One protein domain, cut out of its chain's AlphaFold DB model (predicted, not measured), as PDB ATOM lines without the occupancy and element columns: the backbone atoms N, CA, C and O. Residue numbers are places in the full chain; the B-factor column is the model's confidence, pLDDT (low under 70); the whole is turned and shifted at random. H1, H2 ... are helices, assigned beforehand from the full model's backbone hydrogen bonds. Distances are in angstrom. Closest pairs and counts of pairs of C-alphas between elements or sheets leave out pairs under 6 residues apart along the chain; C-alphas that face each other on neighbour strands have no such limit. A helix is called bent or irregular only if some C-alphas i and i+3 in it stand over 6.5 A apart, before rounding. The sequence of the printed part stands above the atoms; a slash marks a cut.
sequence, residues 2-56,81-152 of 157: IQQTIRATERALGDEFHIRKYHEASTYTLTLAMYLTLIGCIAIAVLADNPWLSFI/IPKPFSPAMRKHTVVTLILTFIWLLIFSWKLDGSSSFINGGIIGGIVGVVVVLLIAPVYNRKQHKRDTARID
ATOM      1  N   ILE A   2     -11.577 -33.052 -56.477       76.00
ATOM      2  CA  ILE A   2     -10.881 -32.373 -55.347       76.00
ATOM      3  C   ILE A   2     -11.604 -31.109 -54.827       76.00
ATOM      4  O   ILE A   2     -11.762 -30.940 -53.625       76.00
ATOM      5  N   GLN A   3     -12.108 -30.239 -55.710       79.12
ATOM      6  CA  GLN A   3     -12.855 -29.041 -55.282       79.12
ATOM      7  C   GLN A   3     -14.206 -29.362 -54.624       79.12
ATOM      8  O   GLN A   3     -14.663 -28.616 -53.765       79.12
ATOM      9  N   GLN A   4     -14.852 -30.466 -55.012       81.75
ATOM     10  CA  GLN A   4     -16.094 -30.906 -54.369       81.75
ATOM     11  C   GLN A   4     -15.808 -31.430 -52.961       81.75
ATOM     12  O   GLN A   4     -16.588 -31.165 -52.054       81.75
ATOM     13  N   THR A   5     -14.672 -32.109 -52.770       81.75
ATOM     14  CA  THR A   5     -14.224 -32.574 -51.454       81.75
ATOM     15  C   THR A   5     -13.914 -31.399 -50.533       81.75
ATOM     16  O   THR A   5     -14.440 -31.368 -49.431       81.75
ATOM     17  N   ILE A   6     -13.166 -30.391 -51.006       82.06
ATOM     18  CA  ILE A   6     -12.849 -29.184 -50.218       82.06
ATOM     19  C   ILE A   6     -14.133 -28.474 -49.764       82.06
ATOM     20  O   ILE A   6     -14.323 -28.264 -48.571       82.06
ATOM     21  N   ARG A   7     -15.067 -28.204 -50.688       83.44
ATOM     22  CA  ARG A   7     -16.345 -27.545 -50.357       83.44
ATOM     23  C   ARG A   7     -17.207 -28.361 -49.393       83.44
ATOM     24  O   ARG A   7     -17.919 -27.787 -48.576       83.44
ATOM     25  N   ALA A   8     -17.189 -29.690 -49.502       82.62
ATOM     26  CA  ALA A   8     -17.904 -30.558 -48.571       82.62
ATOM     27  C   ALA A   8     -17.280 -30.506 -47.167       82.62
ATOM     28  O   ALA A   8     -18.010 -30.421 -46.184       82.62
ATOM     29  N   THR A   9     -15.947 -30.499 -47.075       80.56
ATOM     30  CA  THR A   9     -15.215 -30.389 -45.808       80.56
ATOM     31  C   THR A   9     -15.415 -29.024 -45.149       80.56
ATOM     32  O   THR A   9     -15.718 -28.975 -43.963       80.56
ATOM     33  N   GLU A  10     -15.336 -27.924 -45.902       82.50
ATOM     34  CA  GLU A  10     -15.591 -26.567 -45.389       82.50
ATOM     35  C   GLU A  10     -17.018 -26.422 -44.848       82.50
ATOM     36  O   GLU A  10     -17.212 -25.939 -43.733       82.50
ATOM     37  N   ARG A  11     -18.020 -26.922 -45.585       81.12
ATOM     38  CA  ARG A  11     -19.417 -26.942 -45.120       81.12
ATOM     39  C   ARG A  11     -19.611 -27.785 -43.862       81.12
ATOM     40  O   ARG A  11     -20.442 -27.432 -43.036       81.12
ATOM     41  N   ALA A  12     -18.881 -28.892 -43.729       82.50
ATOM     42  CA  ALA A  12     -18.955 -29.755 -42.552       82.50
ATOM     43  C   ALA A  12     -18.290 -29.129 -41.315       82.50
ATOM     44  O   ALA A  12     -18.721 -29.398 -40.198       82.50
ATOM     45  N   LEU A  13     -17.249 -28.312 -41.506       84.88
ATOM     46  CA  LEU A  13     -16.541 -27.626 -40.422       84.88
ATOM     47  C   LEU A  13     -17.305 -26.389 -39.932       84.88
ATOM     48  O   LEU A  13     -17.283 -26.119 -38.737       84.88
ATOM     49  N   GLY A  14     -17.983 -25.665 -40.830       81.12
ATOM     50  CA  GLY A  14     -18.961 -24.612 -40.513       81.12
ATOM     51  C   GLY A  14     -18.416 -23.320 -39.883       81.12
ATOM     52  O   GLY A  14     -19.084 -22.295 -39.968       81.12
ATOM     53  N   ASP A  15     -17.218 -23.351 -39.294       88.06
ATOM     54  CA  ASP A  15     -16.565 -22.237 -38.599       88.06
ATOM     55  C   ASP A  15     -15.064 -22.169 -38.939       88.06
ATOM     56  O   ASP A  15     -14.385 -23.193 -39.095       88.06
ATOM     57  N   GLU A  16     -14.523 -20.953 -38.994       86.06
ATOM     58  CA  GLU A  16     -13.103 -20.667 -39.196       86.06
ATOM     59  C   GLU A  16     -12.228 -21.293 -38.104       86.06
ATOM     60  O   GLU A  16     -11.130 -21.783 -38.394       86.06
ATOM     61  N   PHE A  17     -12.709 -21.348 -36.854       88.31
ATOM     62  CA  PHE A  17     -11.979 -22.019 -35.775       88.31
ATOM     63  C   PHE A  17     -11.784 -23.513 -36.074       88.31
ATOM     64  O   PHE A  17     -10.677 -24.045 -35.928       88.31
ATOM     65  N   HIS A  18     -12.834 -24.190 -36.543       86.38
ATOM     66  CA  HIS A  18     -12.777 -25.602 -36.912       86.38
ATOM     67  C   HIS A  18     -11.908 -25.832 -38.152       86.38
ATOM     68  O   HIS A  18     -11.107 -26.768 -38.158       86.38
ATOM     69  N   ILE A  19     -11.981 -24.949 -39.152       87.06
ATOM     70  CA  ILE A  19     -11.109 -24.982 -40.335       87.06
ATOM     71  C   ILE A  19      -9.638 -24.866 -39.929       87.06
ATOM     72  O   ILE A  19      -8.809 -25.685 -40.334       87.06
ATOM     73  N   ARG A  20      -9.298 -23.920 -39.048       88.56
ATOM     74  CA  ARG A  20      -7.932 -23.783 -38.535       88.56
ATOM     75  C   ARG A  20      -7.469 -25.039 -37.796       88.56
ATOM     76  O   ARG A  20      -6.352 -25.501 -38.025       88.56
ATOM     77  N   LYS A  21      -8.315 -25.621 -36.940       88.81
ATOM     78  CA  LYS A  21      -7.987 -26.866 -36.225       88.81
ATOM     79  C   LYS A  21      -7.811 -28.055 -37.162       88.81
ATOM     80  O   LYS A  21      -6.908 -28.864 -36.953       88.81
ATOM     81  N   TYR A  22      -8.603 -28.122 -38.224       88.81
ATOM     82  CA  TYR A  22      -8.438 -29.115 -39.277       88.81
ATOM     83  C   TYR A  22      -7.095 -28.953 -40.004       88.81
ATOM     84  O   TYR A  22      -6.380 -29.936 -40.193       88.81
ATOM     85  N   HIS A  23      -6.686 -27.723 -40.331       86.81
ATOM     86  CA  HIS A  23      -5.366 -27.461 -40.915       86.81
ATOM     87  C   HIS A  23      -4.208 -27.800 -39.966       86.81
ATOM     88  O   HIS A  23      -3.207 -28.362 -40.415       86.81
ATOM     89  N   GLU A  24      -4.333 -27.516 -38.666       87.25
ATOM     90  CA  GLU A  24      -3.344 -27.918 -37.652       87.25
ATOM     91  C   GLU A  24      -3.185 -29.448 -37.623       87.25
ATOM     92  O   GLU A  24      -2.066 -29.959 -37.725       87.25
ATOM     93  N   ALA A  25      -4.300 -30.184 -37.576       89.19
ATOM     94  CA  ALA A  25      -4.298 -31.644 -37.622       89.19
ATOM     95  C   ALA A  25      -3.713 -32.177 -38.942       89.19
ATOM     96  O   ALA A  25      -2.871 -33.072 -38.920       89.19
ATOM     97  N   SER A  26      -4.088 -31.592 -40.082       88.56
ATOM     98  CA  SER A  26      -3.556 -31.967 -41.396       88.56
ATOM     99  C   SER A  26      -2.052 -31.705 -41.519       88.56
ATOM    100  O   SER A  26      -1.339 -32.461 -42.175       88.56
ATOM    101  N   THR A  27      -1.550 -30.637 -40.901       88.19
ATOM    102  CA  THR A  27      -0.114 -30.330 -40.889       88.19
ATOM    103  C   THR A  27       0.642 -31.355 -40.048       88.19
ATOM    104  O   THR A  27       1.713 -31.830 -40.439       88.19
ATOM    105  N   TYR A  28       0.066 -31.750 -38.910       87.88
ATOM    106  CA  TYR A  28       0.617 -32.805 -38.067       87.88
ATOM    107  C   TYR A  28       0.652 -34.157 -38.791       87.88
ATOM    108  O   TYR A  28       1.694 -34.815 -38.803       87.88
ATOM    109  N   THR A  29      -0.440 -34.558 -39.448       89.81
ATOM    110  CA  THR A  29      -0.490 -35.823 -40.196       89.81
ATOM    111  C   THR A  29       0.461 -35.825 -41.385       89.81
ATOM    112  O   THR A  29       1.127 -36.833 -41.601       89.81
ATOM    113  N   LEU A  30       0.606 -34.709 -42.110       88.56
ATOM    114  CA  LEU A  30       1.588 -34.584 -43.192       88.56
ATOM    115  C   LEU A  30       3.024 -34.742 -42.671       88.56
ATOM    116  O   LEU A  30       3.832 -35.455 -43.265       88.56
ATOM    117  N   THR A  31       3.328 -34.122 -41.527       88.94
ATOM    118  CA  THR A  31       4.639 -34.246 -40.871       88.94
ATOM    119  C   THR A  31       4.913 -35.696 -40.470       88.94
ATOM    120  O   THR A  31       5.991 -36.227 -40.736       88.94
ATOM    121  N   LEU A  32       3.925 -36.361 -39.869       91.00
ATOM    122  CA  LEU A  32       4.023 -37.767 -39.489       91.00
ATOM    123  C   LEU A  32       4.183 -38.675 -40.717       91.00
ATOM    124  O   LEU A  32       5.025 -39.570 -40.709       91.00
ATOM    125  N   ALA A  33       3.431 -38.419 -41.788       92.44
ATOM    126  CA  ALA A  33       3.528 -39.156 -43.043       92.44
ATOM    127  C   ALA A  33       4.924 -39.035 -43.667       92.44
ATOM    128  O   ALA A  33       5.444 -40.020 -44.189       92.44
ATOM    129  N   MET A  34       5.574 -37.872 -43.563       90.94
ATOM    130  CA  MET A  34       6.956 -37.696 -44.012       90.94
ATOM    131  C   MET A  34       7.934 -38.567 -43.213       90.94
ATOM    132  O   MET A  34       8.792 -39.222 -43.806       90.94
ATOM    133  N   TYR A  35       7.786 -38.647 -41.886       93.06
ATOM    134  CA  TYR A  35       8.607 -39.550 -41.069       93.06
ATOM    135  C   TYR A  35       8.366 -41.016 -41.420       93.06
ATOM    136  O   TYR A  35       9.323 -41.763 -41.601       93.06
ATOM    137  N   LEU A  36       7.103 -41.420 -41.575       94.44
ATOM    138  CA  LEU A  36       6.750 -42.779 -41.985       94.44
ATOM    139  C   LEU A  36       7.275 -43.108 -43.385       94.44
ATOM    140  O   LEU A  36       7.709 -44.231 -43.615       94.44
ATOM    141  N   THR A  37       7.306 -42.132 -44.293       94.62
ATOM    142  CA  THR A  37       7.908 -42.288 -45.622       94.62
ATOM    143  C   THR A  37       9.398 -42.586 -45.496       94.62
ATOM    144  O   THR A  37       9.864 -43.552 -46.088       94.62
ATOM    145  N   LEU A  38      10.140 -41.819 -44.686       93.75
ATOM    146  CA  LEU A  38      11.566 -42.070 -44.452       93.75
ATOM    147  C   LEU A  38      11.809 -43.427 -43.784       93.75
ATOM    148  O   LEU A  38      12.719 -44.146 -44.185       93.75
ATOM    149  N   ILE A  39      10.974 -43.813 -42.817       95.31
ATOM    150  CA  ILE A  39      11.016 -45.153 -42.212       95.31
ATOM    151  C   ILE A  39      10.747 -46.232 -43.271       95.31
ATOM    152  O   ILE A  39      11.432 -47.251 -43.291       95.31
ATOM    153  N   GLY A  40       9.810 -45.999 -44.191       95.19
ATOM    154  CA  GLY A  40       9.558 -46.865 -45.340       95.19
ATOM    155  C   GLY A  40      10.770 -46.975 -46.268       95.19
ATOM    156  O   GLY A  40      11.137 -48.082 -46.652       95.19
ATOM    157  N   CYS A  41      11.446 -45.862 -46.570       94.31
ATOM    158  CA  CYS A  41      12.698 -45.871 -47.330       94.31
ATOM    159  C   CYS A  41      13.769 -46.714 -46.625       94.31
ATOM    160  O   CYS A  41      14.417 -47.538 -47.264       94.31
ATOM    161  N   ILE A  42      13.922 -46.557 -45.305       94.50
ATOM    162  CA  ILE A  42      14.839 -47.365 -44.486       94.50
ATOM    163  C   ILE A  42      14.483 -48.850 -44.591       94.50
ATOM    164  O   ILE A  42      15.347 -49.660 -44.914       94.50
ATOM    165  N   ALA A  43      13.217 -49.210 -44.372       94.94
ATOM    166  CA  ALA A  43      12.764 -50.595 -44.425       94.94
ATOM    167  C   ALA A  43      13.017 -51.229 -45.802       94.94
ATOM    168  O   ALA A  43      13.532 -52.341 -45.877       94.94
ATOM    169  N   ILE A  44      12.727 -50.509 -46.891       94.19
ATOM    170  CA  ILE A  44      12.998 -50.979 -48.255       94.19
ATOM    171  C   ILE A  44      14.505 -51.113 -48.493       94.19
ATOM    172  O   ILE A  44      14.930 -52.105 -49.072       94.19
ATOM    173  N   ALA A  45      15.321 -50.163 -48.028       91.25
ATOM    174  CA  ALA A  45      16.775 -50.237 -48.175       91.25
ATOM    175  C   ALA A  45      17.370 -51.461 -47.454       91.25
ATOM    176  O   ALA A  45      18.309 -52.068 -47.964       91.25
ATOM    177  N   VAL A  46      16.813 -51.843 -46.299       92.12
ATOM    178  CA  VAL A  46      17.216 -53.051 -45.561       92.12
ATOM    179  C   VAL A  46      16.747 -54.325 -46.267       92.12
ATOM    180  O   VAL A  46      17.540 -55.246 -46.461       92.12
ATOM    181  N   LEU A  47      15.460 -54.396 -46.616       92.50
ATOM    182  CA  LEU A  47      14.797 -55.644 -47.006       92.50
ATOM    183  C   LEU A  47      14.916 -55.973 -48.495       92.50
ATOM    184  O   LEU A  47      14.903 -57.146 -48.852       92.50
ATOM    185  N   ALA A  48      14.999 -54.973 -49.372       90.75
ATOM    186  CA  ALA A  48      15.046 -55.211 -50.807       90.75
ATOM    187  C   ALA A  48      16.447 -55.636 -51.260       90.75
ATOM    188  O   ALA A  48      17.459 -55.114 -50.786       90.75
ATOM    189  N   ASP A  49      16.517 -56.533 -52.244       86.25
ATOM    190  CA  ASP A  49      17.787 -56.903 -52.882       86.25
ATOM    191  C   ASP A  49      18.418 -55.713 -53.602       86.25
ATOM    192  O   ASP A  49      19.627 -55.508 -53.530       86.25
ATOM    193  N   ASN A  50      17.580 -54.880 -54.226       87.12
ATOM    194  CA  ASN A  50      18.002 -53.649 -54.869       87.12
ATOM    195  C   ASN A  50      17.723 -52.427 -53.962       87.12
ATOM    196  O   ASN A  50      16.572 -51.982 -53.881       87.12
ATOM    197  N   PRO A  51      18.752 -51.831 -53.323       83.56
ATOM    198  CA  PRO A  51      18.570 -50.710 -52.400       83.56
ATOM    199  C   PRO A  51      18.068 -49.429 -53.088       83.56
ATOM    200  O   PRO A  51      17.502 -48.562 -52.418       83.56
ATOM    201  N   TRP A  52      18.189 -49.303 -54.418       86.94
ATOM    202  CA  TRP A  52      17.663 -48.160 -55.179       86.94
ATOM    203  C   TRP A  52      16.139 -48.034 -55.104       86.94
ATOM    204  O   TRP A  52      15.605 -46.932 -55.227       86.94
ATOM    205  N   LEU A  53      15.425 -49.130 -54.823       91.56
ATOM    206  CA  LEU A  53      13.971 -49.106 -54.640       91.56
ATOM    207  C   LEU A  53      13.543 -48.238 -53.447       91.56
ATOM    208  O   LEU A  53      12.424 -47.727 -53.426       91.56
ATOM    209  N   SER A  54      14.442 -47.996 -52.487       90.75
ATOM    210  CA  SER A  54      14.176 -47.119 -51.342       90.75
ATOM    211  C   SER A  54      13.965 -45.648 -51.716       90.75
ATOM    212  O   SER A  54      13.435 -44.892 -50.907       90.75
ATOM    213  N   PHE A  55      14.307 -45.229 -52.940       89.69
ATOM    214  CA  PHE A  55      14.030 -43.877 -53.433       89.69
ATOM    215  C   PHE A  55      12.586 -43.686 -53.902       89.69
ATOM    216  O   PHE A  55      12.129 -42.546 -53.985       89.69
ATOM    217  N   ILE A  56      11.850 -44.763 -54.198       93.38
ATOM    218  CA  ILE A  56      10.490 -44.675 -54.748       93.38
ATOM    219  C   ILE A  56       9.545 -43.895 -53.816       93.38
ATOM    220  O   ILE A  56       8.919 -42.949 -54.302       93.38
ATOM    221  N   ILE A  81       9.083 -20.148 -45.358       73.44
ATOM    222  CA  ILE A  81       9.404 -21.152 -44.346       73.44
ATOM    223  C   ILE A  81      10.399 -20.548 -43.336       73.44
ATOM    224  O   ILE A  81      11.402 -19.939 -43.742       73.44
ATOM    225  N   PRO A  82      10.151 -20.688 -42.019       73.38
ATOM    226  CA  PRO A  82      11.102 -20.266 -41.000       73.38
ATOM    227  C   PRO A  82      12.436 -21.007 -41.143       73.38
ATOM    228  O   PRO A  82      12.521 -22.088 -41.724       73.38
ATOM    229  N   LYS A  83      13.514 -20.422 -40.604       77.00
ATOM    230  CA  LYS A  83      14.849 -21.033 -40.686       77.00
ATOM    231  C   LYS A  83      14.797 -22.477 -40.145       77.00
ATOM    232  O   LYS A  83      14.179 -22.683 -39.094       77.00
ATOM    233  N   PRO A  84      15.480 -23.445 -40.782       70.62
ATOM    234  CA  PRO A  84      15.390 -24.865 -40.418       70.62
ATOM    235  C   PRO A  84      15.750 -25.147 -38.949       70.62
ATOM    236  O   PRO A  84      15.162 -26.021 -38.320       70.62
ATOM    237  N   PHE A  85      16.646 -24.354 -38.357       73.38
ATOM    238  CA  PHE A  85      17.047 -24.470 -36.947       73.38
ATOM    239  C   PHE A  85      16.374 -23.458 -36.009       73.38
ATOM    240  O   PHE A  85      16.801 -23.287 -34.869       73.38
ATOM    241  N   SER A  86      15.314 -22.780 -36.462       82.56
ATOM    242  CA  SER A  86      14.477 -21.963 -35.576       82.56
ATOM    243  C   SER A  86      13.849 -22.834 -34.477       82.56
ATOM    244  O   SER A  86      13.600 -24.015 -34.723       82.56
ATOM    245  N   PRO A  87      13.543 -22.299 -33.278       77.69
ATOM    246  CA  PRO A  87      12.941 -23.085 -32.195       77.69
ATOM    247  C   PRO A  87      11.685 -23.867 -32.614       77.69
ATOM    248  O   PRO A  87      11.485 -24.988 -32.150       77.69
ATOM    249  N   ALA A  88      10.895 -23.308 -33.538       75.75
ATOM    250  CA  ALA A  88       9.687 -23.925 -34.083       75.75
ATOM    251  C   ALA A  88       9.966 -25.124 -35.011       75.75
ATOM    252  O   ALA A  88       9.203 -26.084 -35.009       75.75
ATOM    253  N   MET A  89      11.059 -25.096 -35.781       81.06
ATOM    254  CA  MET A  89      11.387 -26.134 -36.774       81.06
ATOM    255  C   MET A  89      12.484 -27.094 -36.332       81.06
ATOM    256  O   MET A  89      12.581 -28.193 -36.865       81.06
ATOM    257  N   ARG A  90      13.281 -26.731 -35.322       83.62
ATOM    258  CA  ARG A  90      14.476 -27.478 -34.916       83.62
ATOM    259  C   ARG A  90      14.190 -28.953 -34.657       83.62
ATOM    260  O   ARG A  90      14.942 -29.794 -35.133       83.62
ATOM    261  N   LYS A  91      13.111 -29.277 -33.932       86.12
ATOM    262  CA  LYS A  91      12.744 -30.675 -33.646       86.12
ATOM    263  C   LYS A  91      12.467 -31.452 -34.934       86.12
ATOM    264  O   LYS A  91      13.027 -32.525 -35.122       86.12
ATOM    265  N   HIS A  92      11.657 -30.882 -35.823       85.88
ATOM    266  CA  HIS A  92      11.322 -31.498 -37.105       85.88
ATOM    267  C   HIS A  92      12.560 -31.693 -37.989       85.88
ATOM    268  O   HIS A  92      12.799 -32.792 -38.489       85.88
ATOM    269  N   THR A  93      13.392 -30.659 -38.110       85.19
ATOM    270  CA  THR A  93      14.636 -30.705 -38.884       85.19
ATOM    271  C   THR A  93      15.588 -31.771 -38.347       85.19
ATOM    272  O   THR A  93      16.105 -32.564 -39.123       85.19
ATOM    273  N   VAL A  94      15.789 -31.845 -37.026       87.50
ATOM    274  CA  VAL A  94      16.687 -32.832 -36.405       87.50
ATOM    275  C   VAL A  94      16.190 -34.262 -36.625       87.50
ATOM    276  O   VAL A  94      16.977 -35.111 -37.029       87.50
ATOM    277  N   VAL A  95      14.899 -34.536 -36.420       90.12
ATOM    278  CA  VAL A  95      14.336 -35.881 -36.649       90.12
ATOM    279  C   VAL A  95      14.473 -36.288 -38.117       90.12
ATOM    280  O   VAL A  95      14.931 -37.391 -38.411       90.12
ATOM    281  N   THR A  96      14.147 -35.382 -39.039       88.56
ATOM    282  CA  THR A  96      14.274 -35.619 -40.484       88.56
ATOM    283  C   THR A  96      15.725 -35.901 -40.877       88.56
ATOM    284  O   THR A  96      15.985 -36.837 -41.631       88.56
ATOM    285  N   LEU A  97      16.677 -35.139 -40.328       87.44
ATOM    286  CA  LEU A  97      18.110 -35.343 -40.543       87.44
ATOM    287  C   LEU A  97      18.575 -36.713 -40.052       87.44
ATOM    288  O   LEU A  97      19.254 -37.416 -40.795       87.44
ATOM    289  N   ILE A  98      18.187 -37.105 -38.836       90.06
ATOM    290  CA  ILE A  98      18.557 -38.402 -38.256       90.06
ATOM    291  C   ILE A  98      18.020 -39.545 -39.121       90.06
ATOM    292  O   ILE A  98      18.779 -40.438 -39.487       90.06
ATOM    293  N   LEU A  99      16.738 -39.505 -39.498       91.69
ATOM    294  CA  LEU A  99      16.133 -40.543 -40.338       91.69
ATOM    295  C   LEU A  99      16.788 -40.614 -41.723       91.69
ATOM    296  O   LEU A  99      17.091 -41.702 -42.206       91.69
ATOM    297  N   THR A 100      17.063 -39.463 -42.338       89.25
ATOM    298  CA  THR A 100      17.752 -39.401 -43.637       89.25
ATOM    299  C   THR A 100      19.171 -39.958 -43.535       89.25
ATOM    300  O   THR A 100      19.612 -40.687 -44.418       89.25
ATOM    301  N   PHE A 101      19.879 -39.663 -42.443       88.12
ATOM    302  CA  PHE A 101      21.223 -40.176 -42.203       88.12
ATOM    303  C   PHE A 101      21.231 -41.699 -42.033       88.12
ATOM    304  O   PHE A 101      22.013 -42.377 -42.690       88.12
ATOM    305  N   ILE A 102      20.318 -42.246 -41.223       90.50
ATOM    306  CA  ILE A 102      20.157 -43.700 -41.053       90.50
ATOM    307  C   ILE A 102      19.858 -44.368 -42.399       90.50
ATOM    308  O   ILE A 102      20.471 -45.379 -42.737       90.50
ATOM    309  N   TRP A 103      18.952 -43.789 -43.188       90.50
ATOM    310  CA  TRP A 103      18.630 -44.296 -44.519       90.50
ATOM    311  C   TRP A 103      19.850 -44.321 -45.445       90.50
ATOM    312  O   TRP A 103      20.140 -45.361 -46.034       90.50
ATOM    313  N   LEU A 104      20.598 -43.218 -45.535       86.25
ATOM    314  CA  LEU A 104      21.790 -43.130 -46.383       86.25
ATOM    315  C   LEU A 104      22.909 -44.071 -45.923       86.25
ATOM    316  O   LEU A 104      23.611 -44.625 -46.769       86.25
ATOM    317  N   LEU A 105      23.061 -44.289 -44.612       85.69
ATOM    318  CA  LEU A 105      24.003 -45.266 -44.061       85.69
ATOM    319  C   LEU A 105      23.675 -46.683 -44.536       85.69
ATOM    320  O   LEU A 105      24.544 -47.366 -45.074       85.69
ATOM    321  N   ILE A 106      22.420 -47.106 -44.371       87.00
ATOM    322  CA  ILE A 106      21.958 -48.437 -44.784       87.00
ATOM    323  C   ILE A 106      22.078 -48.595 -46.298       87.00
ATOM    324  O   ILE A 106      22.596 -49.604 -46.771       87.00
ATOM    325  N   PHE A 107      21.644 -47.587 -47.057       86.06
ATOM    326  CA  PHE A 107      21.741 -47.570 -48.511       86.06
ATOM    327  C   PHE A 107      23.193 -47.721 -48.990       86.06
ATOM    328  O   PHE A 107      23.473 -48.554 -49.851       86.06
ATOM    329  N   SER A 108      24.121 -46.965 -48.395       81.75
ATOM    330  CA  SER A 108      25.547 -47.027 -48.740       81.75
ATOM    331  C   SER A 108      26.157 -48.383 -48.387       81.75
ATOM    332  O   SER A 108      26.908 -48.936 -49.182       81.75
ATOM    333  N   TRP A 109      25.801 -48.943 -47.226       81.94
ATOM    334  CA  TRP A 109      26.275 -50.257 -46.784       81.94
ATOM    335  C   TRP A 109      25.811 -51.398 -47.701       81.94
ATOM    336  O   TRP A 109      26.584 -52.310 -47.985       81.94
ATOM    337  N   LYS A 110      24.570 -51.336 -48.199       81.94
ATOM    338  CA  LYS A 110      24.001 -52.326 -49.131       81.94
ATOM    339  C   LYS A 110      24.580 -52.243 -50.545       81.94
ATOM    340  O   LYS A 110      24.539 -53.244 -51.253       81.94
ATOM    341  N   LEU A 111      25.044 -51.069 -50.976       75.38
ATOM    342  CA  LEU A 111      25.525 -50.854 -52.345       75.38
ATOM    343  C   LEU A 111      26.905 -51.441 -52.601       75.38
ATOM    344  O   LEU A 111      27.124 -52.012 -53.664       75.38
ATOM    345  N   ASP A 112      27.822 -51.294 -51.655       66.31
ATOM    346  CA  ASP A 112      29.112 -51.958 -51.728       66.31
ATOM    347  C   ASP A 112      29.731 -51.933 -50.330       66.31
ATOM    348  O   ASP A 112      29.978 -50.867 -49.766       66.31
ATOM    349  N   GLY A 113      29.991 -53.105 -49.748       56.34
ATOM    350  CA  GLY A 113      30.605 -53.236 -48.419       56.34
ATOM    351  C   GLY A 113      32.050 -52.717 -48.348       56.34
ATOM    352  O   GLY A 113      32.728 -52.903 -47.337       56.34
ATOM    353  N   SER A 114      32.544 -52.089 -49.421       55.12
ATOM    354  CA  SER A 114      33.854 -51.467 -49.505       55.12
ATOM    355  C   SER A 114      33.854 -50.104 -48.796       55.12
ATOM    356  O   SER A 114      33.064 -49.195 -49.060       55.12
ATOM    357  N   SER A 115      34.794 -49.934 -47.868       55.16
ATOM    358  CA  SER A 115      34.941 -48.742 -47.020       55.16
ATOM    359  C   SER A 115      35.101 -47.422 -47.794       55.16
ATOM    360  O   SER A 115      34.793 -46.355 -47.261       55.16
ATOM    361  N   SER A 116      35.537 -47.474 -49.058       54.41
ATOM    362  CA  SER A 116      35.697 -46.287 -49.910       54.41
ATOM    363  C   SER A 116      34.362 -45.708 -50.391       54.41
ATOM    364  O   SER A 116      34.210 -44.485 -50.413       54.41
ATOM    365  N   PHE A 117      33.372 -46.549 -50.716       54.25
ATOM    366  CA  PHE A 117      32.050 -46.075 -51.138       54.25
ATOM    367  C   PHE A 117      31.198 -45.631 -49.946       54.25
ATOM    368  O   PHE A 117      30.479 -44.641 -50.040       54.25
ATOM    369  N   ILE A 118      31.353 -46.285 -48.792       57.09
ATOM    370  CA  ILE A 118      30.733 -45.868 -47.527       57.09
ATOM    371  C   ILE A 118      31.169 -44.437 -47.174       57.09
ATOM    372  O   ILE A 118      30.323 -43.581 -46.934       57.09
ATOM    373  N   ASN A 119      32.467 -44.128 -47.244       57.62
ATOM    374  CA  ASN A 119      32.950 -42.769 -46.986       57.62
ATOM    375  C   ASN A 119      32.453 -41.760 -48.037       57.62
ATOM    376  O   ASN A 119      31.963 -40.695 -47.669       57.62
ATOM    377  N   GLY A 120      32.512 -42.086 -49.333       59.91
ATOM    378  CA  GLY A 120      32.068 -41.180 -50.401       59.91
ATOM    379  C   GLY A 120      30.554 -40.928 -50.424       59.91
ATOM    380  O   GLY A 120      30.122 -39.782 -50.546       59.91
ATOM    381  N   GLY A 121      29.745 -41.976 -50.262       60.81
ATOM    382  CA  GLY A 121      28.281 -41.923 -50.263       60.81
ATOM    383  C   GLY A 121      27.710 -41.225 -49.031       60.81
ATOM    384  O   GLY A 121      26.798 -40.407 -49.154       60.81
ATOM    385  N   ILE A 122      28.301 -41.452 -47.852       65.06
ATOM    386  CA  ILE A 122      27.930 -40.735 -46.626       65.06
ATOM    387  C   ILE A 122      28.317 -39.260 -46.733       65.06
ATOM    388  O   ILE A 122      27.485 -38.397 -46.460       65.06
ATOM    389  N   ILE A 123      29.546 -38.946 -47.158       64.50
ATOM    390  CA  ILE A 123      29.997 -37.553 -47.294       64.50
ATOM    391  C   ILE A 123      29.152 -36.824 -48.344       64.50
ATOM    392  O   ILE A 123      28.637 -35.744 -48.061       64.50
ATOM    393  N   GLY A 124      28.930 -37.421 -49.518       64.12
ATOM    394  CA  GLY A 124      28.089 -36.845 -50.567       64.12
ATOM    395  C   GLY A 124      26.636 -36.655 -50.125       64.12
ATOM    396  O   GLY A 124      26.049 -35.600 -50.369       64.12
ATOM    397  N   GLY A 125      26.072 -37.631 -49.411       68.19
ATOM    398  CA  GLY A 125      24.722 -37.561 -48.859       68.19
ATOM    399  C   GLY A 125      24.564 -36.473 -47.792       68.19
ATOM    400  O   GLY A 125      23.639 -35.664 -47.873       68.19
ATOM    401  N   ILE A 126      25.496 -36.382 -46.835       68.94
ATOM    402  CA  ILE A 126      25.520 -35.308 -45.827       68.94
ATOM    403  C   ILE A 126      25.640 -33.947 -46.514       68.94
ATOM    404  O   ILE A 126      24.867 -33.040 -46.210       68.94
ATOM    405  N   VAL A 127      26.585 -33.798 -47.446       72.19
ATOM    406  CA  VAL A 127      26.801 -32.539 -48.168       72.19
ATOM    407  C   VAL A 127      25.540 -32.144 -48.932       72.19
ATOM    408  O   VAL A 127      25.105 -31.002 -48.816       72.19
ATOM    409  N   GLY A 128      24.893 -33.080 -49.632       73.50
ATOM    410  CA  GLY A 128      23.636 -32.828 -50.336       73.50
ATOM    411  C   GLY A 128      22.531 -32.325 -49.405       73.50
ATOM    412  O   GLY A 128      21.893 -31.309 -49.684       73.50
ATOM    413  N   VAL A 129      22.349 -32.974 -48.254       75.38
ATOM    414  CA  VAL A 129      21.349 -32.575 -47.253       75.38
ATOM    415  C   VAL A 129      21.651 -31.189 -46.673       75.38
ATOM    416  O   VAL A 129      20.754 -30.349 -46.578       75.38
ATOM    417  N   VAL A 130      22.910 -30.908 -46.326       74.75
ATOM    418  CA  VAL A 130      23.334 -29.599 -45.802       74.75
ATOM    419  C   VAL A 130      23.126 -28.498 -46.842       74.75
ATOM    420  O   VAL A 130      22.577 -27.445 -46.519       74.75
ATOM    421  N   VAL A 131      23.501 -28.746 -48.098       78.88
ATOM    422  CA  VAL A 131      23.315 -27.801 -49.206       78.88
ATOM    423  C   VAL A 131      21.833 -27.480 -49.398       78.88
ATOM    424  O   VAL A 131      21.468 -26.305 -49.460       78.88
ATOM    425  N   VAL A 132      20.959 -28.491 -49.410       78.62
ATOM    426  CA  VAL A 132      19.507 -28.282 -49.519       78.62
ATOM    427  C   VAL A 132      18.979 -27.467 -48.337       78.62
ATOM    428  O   VAL A 132      18.237 -26.510 -48.553       78.62
ATOM    429  N   LEU A 133      19.395 -27.763 -47.103       77.75
ATOM    430  CA  LEU A 133      18.957 -27.017 -45.916       77.75
ATOM    431  C   LEU A 133      19.377 -25.542 -45.930       77.75
ATOM    432  O   LEU A 133      18.640 -24.692 -45.424       77.75
ATOM    433  N   LEU A 134      20.540 -25.224 -46.500       79.19
ATOM    434  CA  LEU A 134      21.029 -23.849 -46.605       79.19
ATOM    435  C   LEU A 134      20.379 -23.086 -47.767       79.19
ATOM    436  O   LEU A 134      20.040 -21.909 -47.617       79.19
ATOM    437  N   ILE A 135      20.171 -23.743 -48.911       81.06
ATOM    438  CA  ILE A 135      19.656 -23.101 -50.128       81.06
ATOM    439  C   ILE A 135      18.130 -22.976 -50.109       81.06
ATOM    440  O   ILE A 135      17.607 -21.937 -50.514       81.06
ATOM    441  N   ALA A 136      17.408 -23.980 -49.604       79.31
ATOM    442  CA  ALA A 136      15.945 -23.992 -49.566       79.31
ATOM    443  C   ALA A 136      15.313 -22.704 -48.994       79.31
ATOM    444  O   ALA A 136      14.435 -22.141 -49.653       79.31
ATOM    445  N   PRO A 137      15.742 -22.152 -47.836       78.25
ATOM    446  CA  PRO A 137      15.145 -20.922 -47.311       78.25
ATOM    447  C   PRO A 137      15.415 -19.702 -48.202       78.25
ATOM    448  O   PRO A 137      14.564 -18.818 -48.309       78.25
ATOM    449  N   VAL A 138      16.577 -19.634 -48.858       82.81
ATOM    450  CA  VAL A 138      16.912 -18.541 -49.784       82.81
ATOM    451  C   VAL A 138      16.070 -18.647 -51.053       82.81
ATOM    452  O   VAL A 138      15.503 -17.648 -51.499       82.81
ATOM    453  N   TYR A 139      15.951 -19.857 -51.601       83.88
ATOM    454  CA  TYR A 139      15.127 -20.140 -52.769       83.88
ATOM    455  C   TYR A 139      13.658 -19.794 -52.509       83.88
ATOM    456  O   TYR A 139      13.077 -19.015 -53.261       83.88
ATOM    457  N   ASN A 140      13.090 -20.251 -51.390       82.62
ATOM    458  CA  ASN A 140      11.696 -19.975 -51.032       82.62
ATOM    459  C   ASN A 140      11.424 -18.481 -50.839       82.62
ATOM    460  O   ASN A 140      10.384 -17.992 -51.264       82.62
ATOM    461  N   ARG A 141      12.366 -17.718 -50.269       84.12
ATOM    462  CA  ARG A 141      12.236 -16.253 -50.150       84.12
ATOM    463  C   ARG A 141      12.241 -15.550 -51.503       84.12
ATOM    464  O   ARG A 141      11.464 -14.622 -51.704       84.12
ATOM    465  N   LYS A 142      13.118 -15.967 -52.421       86.12
ATOM    466  CA  LYS A 142      13.126 -15.431 -53.791       86.12
ATOM    467  C   LYS A 142      11.833 -15.786 -54.516       86.12
ATOM    468  O   LYS A 142      11.265 -14.928 -55.182       86.12
ATOM    469  N   GLN A 143      11.358 -17.016 -54.349       84.69
ATOM    470  CA  GLN A 143      10.122 -17.474 -54.962       84.69
ATOM    471  C   GLN A 143       8.908 -16.713 -54.433       84.69
ATOM    472  O   GLN A 143       8.112 -16.244 -55.233       84.69
ATOM    473  N   HIS A 144       8.827 -16.503 -53.116       86.62
ATOM    474  CA  HIS A 144       7.781 -15.700 -52.489       86.62
ATOM    475  C   HIS A 144       7.713 -14.300 -53.103       86.62
ATOM    476  O   HIS A 144       6.668 -13.914 -53.599       86.62
ATOM    477  N   LYS A 145       8.848 -13.587 -53.188       87.50
ATOM    478  CA  LYS A 145       8.898 -12.251 -53.810       87.50
ATOM    479  C   LYS A 145       8.414 -12.245 -55.261       87.50
ATOM    480  O   LYS A 145       7.727 -11.316 -55.665       87.50
ATOM    481  N   ARG A 146       8.794 -13.258 -56.047       86.81
ATOM    482  CA  ARG A 146       8.366 -13.385 -57.449       86.81
ATOM    483  C   ARG A 146       6.871 -13.647 -57.567       86.81
ATOM    484  O   ARG A 146       6.240 -13.088 -58.451       86.81
ATOM    485  N   ASP A 147       6.335 -14.511 -56.712       86.25
ATOM    486  CA  ASP A 147       4.915 -14.846 -56.735       86.25
ATOM    487  C   ASP A 147       4.067 -13.661 -56.247       86.25
ATOM    488  O   ASP A 147       3.049 -13.381 -56.865       86.25
ATOM    489  N   THR A 148       4.516 -12.917 -55.228       85.94
ATOM    490  CA  THR A 148       3.867 -11.670 -54.785       85.94
ATOM    491  C   THR A 148       3.826 -10.638 -55.909       85.94
ATOM    492  O   THR A 148       2.751 -10.187 -56.264       85.94
ATOM    493  N   ALA A 149       4.964 -10.360 -56.557       87.50
ATOM    494  CA  ALA A 149       5.013  -9.399 -57.661       87.50
ATOM    495  C   ALA A 149       4.125  -9.795 -58.855       87.50
ATOM    496  O   ALA A 149       3.605  -8.926 -59.545       87.50
ATOM    497  N   ARG A 150       3.951 -11.100 -59.113       87.88
ATOM    498  CA  ARG A 150       3.035 -11.585 -60.155       87.88
ATOM    499  C   ARG A 150       1.574 -11.327 -59.781       87.88
ATOM    500  O   ARG A 150       0.818 -10.875 -60.624       87.88
ATOM    501  N   ILE A 151       1.197 -11.639 -58.541       84.50
ATOM    502  CA  ILE A 151      -0.177 -11.466 -58.051       84.50
ATOM    503  C   ILE A 151      -0.539  -9.980 -57.991       84.50
ATOM    504  O   ILE A 151      -1.626  -9.617 -58.417       84.50
ATOM    505  N   ASP A 152       0.374  -9.128 -57.519       85.56
ATOM    506  CA  ASP A 152       0.155  -7.681 -57.472       85.56
ATOM    507  C   ASP A 152      -0.042  -7.108 -58.887       85.56
ATOM    508  O   ASP A 152      -0.968  -6.338 -59.110       85.56
TER     509      ASP A 152
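AT A GLANCE: This is residues 2 to 56 and 81 to 152 of the 157 residues of an uncharacterized protein of Corynebacterium pelargi (UniProt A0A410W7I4). Three long helices make an elongated, loosely joined frame: H5, the longest, folds back from H4 through its arm H5a, and H4 packs beside the later part of H2, with H4 in the middle. Short H3 folds back over the late part of H2, H1 makes a corner at the far end of H2, and the other arm, H5b, runs away from the rest. The printed part has 127 residues with five named helices, H1 to H5 in order, and no named strand; the class is all helix. The whole is loose, with a radius of gyration of the C-alphas of 19.4 A, and spans 59 by 34 by 28 A.

IN THESE COORDINATES: H5, residues 115 to 152, was assigned as one helix by its hydrogen bonds but is bent: C-alphas 134 and 137 are 6.6 A apart. Its arm H5a, residues 115 to 134, is 28.5 A long; H5b, residues 137 to 152, is 22.4 A and ends at C-alpha 152 (0.155, -7.681, -57.472). H4 is residues 90 to 111, 31.2 A, starting at C-alpha 90 (14.476, -27.478, -34.916). H2, residues 16 to 47, measures 45.4 A. H3 is residues 51 to 56, 10.4 A. H1, residues 2 to 13, measures 16.7 A and begins at C-alpha 2 (-10.881, -32.373, -55.347).

HOW THE PARTS SIT: H4 is the hub, touching H2, H3 and H5a. H4 and H5a form a helical hairpin, opposite ways at a shallow tilt of 27 degrees; their closest C-alphas, of Ser 108 and Ile 118, are 5.5 A apart. H5a and H5b stand at 36 degrees, only just a steep tilt; H5b touches no helix. H2, with residues 35 to 46 alone, touches H4 the same way at a shallow tilt of 21 degrees, closest at the C-alphas of Ile 42 and Trp 103, 4.9 A. H2 and H3 form a second helical hairpin, closest at the C-alphas of Cys 41 and Ser 54, 4.5 A. H1 is close to H2 but not clearly touching, at a steep tilt of 53 degrees; the C-alphas of Leu 13 and Ile 19 are closest, 6.0 A. H2 and H5a are apart. Every O i to N i+4 pair is within hydrogen-bond range in H1, H2, H4, H5a and H5b; in H3 it is 0 of 2, but 3 of 3 O i to N i+3 pairs are.

THE WHOLE: The two C-alphas farthest apart, of Gly 14 and Ser 114, are 59.9 A apart. Residues 57 to 80 are not printed, in the link from H3 to H4; C-alphas 56 and 81 are 25.7 A apart across this cut. The links H1 to H2, H2 to H3 and H4 to H5 are tight. Mean pLDDT of the printed part is 82.5, with residues 112 to 126 under 70.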